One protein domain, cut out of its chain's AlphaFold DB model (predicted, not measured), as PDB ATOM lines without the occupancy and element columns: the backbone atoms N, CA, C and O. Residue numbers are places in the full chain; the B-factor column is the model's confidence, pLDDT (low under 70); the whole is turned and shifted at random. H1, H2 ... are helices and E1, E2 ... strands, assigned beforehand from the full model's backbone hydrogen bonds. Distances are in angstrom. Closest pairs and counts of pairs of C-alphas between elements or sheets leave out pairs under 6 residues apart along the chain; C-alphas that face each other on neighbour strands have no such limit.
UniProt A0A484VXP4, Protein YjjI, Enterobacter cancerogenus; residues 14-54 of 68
ATOM      1  N   VAL A  14      -6.555  19.690  37.213       72.00
ATOM      2  CA  VAL A  14      -6.055  19.796  38.581       72.00
ATOM      3  C   VAL A  14      -7.224  19.805  39.559       72.00
ATOM      4  O   VAL A  14      -8.204  20.539  39.397       72.00
ATOM      5  N   ARG A  15      -7.113  18.991  40.612       71.81
ATOM      6  CA  ARG A  15      -8.080  18.956  41.712       71.81
ATOM      7  C   ARG A  15      -7.843  20.141  42.646       71.81
ATOM      8  O   ARG A  15      -6.836  20.178  43.351       71.81
ATOM      9  N   VAL A  16      -8.804  21.058  42.712       70.12
ATOM     10  CA  VAL A  16      -8.777  22.217  43.613       70.12
ATOM     11  C   VAL A  16      -9.919  22.089  44.613       70.12
ATOM     12  O   VAL A  16     -11.067  22.119  44.204       70.12
ATOM     13  N   THR A  17      -9.623  21.889  45.903       68.25
ATOM     14  CA  THR A  17     -10.565  21.877  47.052       68.25
ATOM     15  C   THR A  17     -12.044  21.606  46.703       68.25
ATOM     16  O   THR A  17     -12.908  22.451  46.906       68.25
ATOM     17  N   GLY A  18     -12.356  20.430  46.145       66.75
ATOM     18  CA  GLY A  18     -13.744  20.044  45.847       66.75
ATOM     19  C   GLY A  18     -14.195  20.179  44.384       66.75
ATOM     20  O   GLY A  18     -15.129  19.479  43.992       66.75
ATOM     21  N   TYR A  19     -13.473  20.900  43.523       70.56
ATOM     22  CA  TYR A  19     -13.742  21.042  42.080       70.56
ATOM     23  C   TYR A  19     -12.520  20.696  41.197       70.56
ATOM     24  O   TYR A  19     -11.425  20.434  41.697       70.56
ATOM     25  N   MET A  20     -12.737  20.535  39.889       72.31
ATOM     26  CA  MET A  20     -11.688  20.252  38.896       72.31
ATOM     27  C   MET A  20     -11.487  21.494  38.033       72.31
ATOM     28  O   MET A  20     -12.471  22.089  37.595       72.31
ATOM     29  N   VAL A  21     -10.238  21.880  37.787       73.50
ATOM     30  CA  VAL A  21      -9.888  23.044  36.960       73.50
ATOM     31  C   VAL A  21      -8.903  22.617  35.884       73.50
ATOM     32  O   VAL A  21      -7.995  21.842  36.167       73.50
ATOM     33  N   ARG A  22      -9.069  23.114  34.654       76.75
ATOM     34  CA  ARG A  22      -8.086  22.898  33.587       76.75
ATOM     35  C   ARG A  22      -6.909  23.858  33.731       76.75
ATOM     36  O   ARG A  22      -7.112  25.056  33.919       76.75
ATOM     37  N   LEU A  23      -5.697  23.342  33.567       75.25
ATOM     38  CA  LEU A  23      -4.448  24.107  33.549       75.25
ATOM     39  C   LEU A  23      -4.472  25.201  32.477       75.25
ATOM     40  O   LEU A  23      -4.171  26.349  32.786       75.25
ATOM     41  N   SER A  24      -4.963  24.891  31.275       74.31
ATOM     42  CA  SER A  24      -5.100  25.868  30.187       74.31
ATOM     43  C   SER A  24      -6.050  27.024  30.509       74.31
ATOM     44  O   SER A  24      -5.871  28.135  30.015       74.31
ATOM     45  N   ASP A  25      -7.055  26.799  31.360       74.50
ATOM     46  CA  ASP A  25      -7.935  27.872  31.821       74.50
ATOM     47  C   ASP A  25      -7.230  28.748  32.870       74.50
ATOM     48  O   ASP A  25      -7.460  29.956  32.898       74.50
ATOM     49  N   LEU A  26      -6.331  28.177  33.684       73.50
ATOM     50  CA  LEU A  26      -5.448  28.926  34.587       73.50
ATOM     51  C   LEU A  26      -4.460  29.809  33.808       73.50
ATOM     52  O   LEU A  26      -4.265  30.971  34.157       73.50
ATOM     53  N   GLU A  27      -3.864  29.285  32.737       75.62
ATOM     54  CA  GLU A  27      -2.938  30.029  31.870       75.62
ATOM     55  C   GLU A  27      -3.644  31.191  31.166       75.62
ATOM     56  O   GLU A  27      -3.213  32.339  31.282       75.62
ATOM     57  N   LYS A  28      -4.808  30.933  30.560       73.81
ATOM     58  CA  LYS A  28      -5.660  31.987  29.982       73.81
ATOM     59  C   LYS A  28      -6.087  33.015  31.026       73.81
ATOM     60  O   LYS A  28      -6.194  34.199  30.718       73.81
ATOM     61  N   TYR A  29      -6.341  32.582  32.263       73.88
ATOM     62  CA  TYR A  29      -6.644  33.493  33.360       73.88
ATOM     63  C   TYR A  29      -5.444  34.391  33.702       73.88
ATOM     64  O   TYR A  29      -5.644  35.580  33.942       73.88
ATOM     65  N   ARG A  30      -4.210  33.869  33.687       71.81
ATOM     66  CA  ARG A  30      -2.993  34.668  33.918       71.81
ATOM     67  C   ARG A  30      -2.753  35.710  32.831       71.81
ATOM     68  O   ARG A  30      -2.323  36.809  33.160       71.81
ATOM     69  N   GLU A  31      -3.032  35.376  31.573       75.50
ATOM     70  CA  GLU A  31      -2.821  36.282  30.439       75.50
ATOM     71  C   GLU A  31      -3.929  37.331  30.293       75.50
ATOM     72  O   GLU A  31      -3.644  38.505  30.068       75.50
ATOM     73  N   ALA A  32      -5.195  36.921  30.426       70.00
ATOM     74  CA  ALA A  32      -6.349  37.760  30.094       70.00
ATOM     75  C   ALA A  32      -7.171  38.230  31.309       70.00
ATOM     76  O   ALA A  32      -8.088  39.031  31.143       70.00
ATOM     77  N   GLY A  33      -6.879  37.750  32.525       62.59
ATOM     78  CA  GLY A  33      -7.504  38.212  33.771       62.59
ATOM     79  C   GLY A  33      -9.034  38.087  33.797       62.59
ATOM     80  O   GLY A  33      -9.744  39.089  33.846       62.59
ATOM     81  N   SER A  34      -9.579  36.866  33.796       59.12
ATOM     82  CA  SER A  34     -11.038  36.642  33.716       59.12
ATOM     83  C   SER A  34     -11.717  36.443  35.082       59.12
ATOM     84  O   SER A  34     -11.703  35.350  35.642       59.12
ATOM     85  N   ARG A  35     -12.365  37.485  35.626       57.91
ATOM     86  CA  ARG A  35     -13.071  37.463  36.935       57.91
ATOM     87  C   ARG A  35     -14.439  36.761  36.926       57.91
ATOM     88  O   ARG A  35     -15.103  36.721  37.959       57.91
ATOM     89  N   THR A  36     -14.877  36.239  35.783       56.88
ATOM     90  CA  THR A  36     -16.248  35.730  35.598       56.88
ATOM     91  C   THR A  36     -16.387  34.238  35.925       56.88
ATOM     92  O   THR A  36     -17.498  33.763  36.132       56.88
ATOM     93  N   ASN A  37     -15.276  33.501  36.026       56.81
ATOM     94  CA  ASN A  37     -15.267  32.057  36.278       56.81
ATOM     95  C   ASN A  37     -14.578  31.712  37.610       56.81
ATOM     96  O   ASN A  37     -13.689  32.426  38.075       56.81
ATOM     97  N   THR A  38     -14.928  30.559  38.194       61.97
ATOM     98  CA  THR A  38     -14.302  30.002  39.416       61.97
ATOM     99  C   THR A  38     -12.804  29.700  39.262       61.97
ATOM    100  O   THR A  38     -12.139  29.344  40.231       61.97
ATOM    101  N   THR A  39     -12.243  29.898  38.066       67.31
ATOM    102  CA  THR A  39     -10.816  29.804  37.742       67.31
ATOM    103  C   THR A  39      -9.930  30.680  38.634       67.31
ATOM    104  O   THR A  39      -8.837  30.244  38.983       67.31
ATOM    105  N   TRP A  40     -10.398  31.856  39.081       68.06
ATOM    106  CA  TRP A  40      -9.654  32.693  40.042       68.06
ATOM    107  C   TRP A  40      -9.367  31.958  41.360       68.06
ATOM    108  O   TRP A  40      -8.248  32.010  41.860       68.06
ATOM    109  N   LEU A  41     -10.345  31.207  41.880       72.44
ATOM    110  CA  LEU A  41     -10.166  30.399  43.092       72.44
ATOM    111  C   LEU A  41      -9.134  29.283  42.864       72.44
ATOM    112  O   LEU A  41      -8.379  28.935  43.772       72.44
ATOM    113  N   GLY A  42      -9.076  28.754  41.636       71.88
ATOM    114  CA  GLY A  42      -8.058  27.804  41.190       71.88
ATOM    115  C   GLY A  42      -6.651  28.395  41.181       71.88
ATOM    116  O   GLY A  42      -5.718  27.764  41.673       71.88
ATOM    117  N   GLU A  43      -6.504  29.615  40.667       74.56
ATOM    118  CA  GLU A  43      -5.223  30.325  40.605       74.56
ATOM    119  C   GLU A  43      -4.727  30.743  42.000       74.56
ATOM    120  O   GLU A  43      -3.556  30.534  42.323       74.56
ATOM    121  N   GLU A  44      -5.605  31.256  42.871       74.50
ATOM    122  CA  GLU A  44      -5.248  31.545  44.267       74.50
ATOM    123  C   GLU A  44      -4.843  30.276  45.025       74.50
ATOM    124  O   GLU A  44      -3.844  30.273  45.748       74.50
ATOM    125  N   ALA A  45      -5.561  29.167  44.832       72.19
ATOM    126  CA  ALA A  45      -5.192  27.890  45.434       72.19
ATOM    127  C   ALA A  45      -3.848  27.374  44.902       72.19
ATOM    128  O   ALA A  45      -3.048  26.843  45.681       72.19
ATOM    129  N   ALA A  46      -3.569  27.551  43.608       72.62
ATOM    130  CA  ALA A  46      -2.293  27.177  43.012       72.62
ATOM    131  C   ALA A  46      -1.124  27.959  43.614       72.62
ATOM    132  O   ALA A  46      -0.120  27.343  43.977       72.62
ATOM    133  N   ARG A  47      -1.286  29.273  43.807       73.81
ATOM    134  CA  ARG A  47      -0.270  30.137  44.430       73.81
ATOM    135  C   ARG A  47      -0.088  29.860  45.922       73.81
ATOM    136  O   ARG A  47       1.039  29.714  46.378       73.81
ATOM    137  N   ASN A  48      -1.179  29.750  46.677       77.94
ATOM    138  CA  ASN A  48      -1.113  29.680  48.140       77.94
ATOM    139  C   ASN A  48      -0.820  28.272  48.670       77.94
ATOM    140  O   ASN A  48      -0.238  28.124  49.742       77.94
ATOM    141  N   THR A  49      -1.232  27.221  47.954       70.62
ATOM    142  CA  THR A  49      -1.200  25.843  48.487       70.62
ATOM    143  C   THR A  49      -0.365  24.866  47.666       70.62
ATOM    144  O   THR A  49      -0.380  23.662  47.958       70.62
ATOM    145  N   ARG A  50       0.364  25.383  46.660       71.44
ATOM    146  CA  ARG A  50       1.294  24.635  45.802       71.44
ATOM    147  C   ARG A  50       0.674  23.354  45.239       71.44
ATOM    148  O   ARG A  50       1.304  22.303  45.191       71.44
ATOM    149  N   ILE A  51      -0.602  23.414  44.838       69.69
ATOM    150  CA  ILE A  51      -1.333  22.235  44.333       69.69
ATOM    151  C   ILE A  51      -0.688  21.627  43.086       69.69
ATOM    152  O   ILE A  51      -0.847  20.436  42.853       69.69
ATOM    153  N   LEU A  52       0.042  22.443  42.321       67.06
ATOM    154  CA  LEU A  52       0.758  22.045  41.110       67.06
ATOM    155  C   LEU A  52       2.028  21.235  41.408       67.06
ATOM    156  O   LEU A  52       2.474  20.471  40.565       67.06
ATOM    157  N   GLU A  53       2.594  21.373  42.609       68.38
ATOM    158  CA  GLU A  53       3.773  20.616  43.053       68.38
ATOM    159  C   GLU A  53       3.389  19.269  43.680       68.38
ATOM    160  O   GLU A  53       4.248  18.457  44.027       68.38
ATOM    161  N   ARG A  54       2.088  19.015  43.869       67.62
ATOM    162  CA  ARG A  54       1.620  17.754  44.438       67.62
ATOM    163  C   ARG A  54       1.791  16.668  43.394       67.62
ATOM    164  O   ARG A  54       1.323  16.815  42.267       67.62
TER     165      ARG A  54
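AT A GLANCE: This is residues 14 to 54 of the 68 residues of the protein "Protein YjjI" of Enterobacter cancerogenus (UniProt A0A484VXP4). A short two-stranded hairpin, E1 and E2, leads directly into helix H1, and helix H2 folds back to pack on both H1 and the hairpin, about perpendicular to H1. The 41 printed residues include E1, E2, H1 and H2 in that order, a mixed class with one antiparallel sheet. The whole is compact, with a radius of gyration of the C-alphas of 9.3 A and spans of 26 by 17 by 16 A.

IN THESE COORDINATES: E1, residues 14 to 16, begins at C-alpha 14 (-6.055, 19.796, 38.581). E2 is residues 19 to 22. H1, residues 23 to 32, measures 14.2 A. H2, residues 39 to 49, measures 15.0 A and ends at C-alpha 49 (-1.200, 25.843, 48.487).

HOW THE PARTS SIT: The hairpin has N 14 and O 21 within hydrogen-bond range at 2.8 A. H1 and H2 touch, their closest C-alphas those of Leu 26 and Glu 43, 6.2 A apart, at 76 degrees. The closest C-alphas of E1 and H2 are Val 16 and Gly 42, 6.1 A. In H1 and H2 every O i to N i+4 pair is within range.

THE WHOLE: The C-alphas of Thr 36 and Arg 54 are farthest apart, 26.8 A. The printed part has no cut and no long link. Residues 17 to 18, 33 to 40 and 51 to 54 have pLDDT under 70.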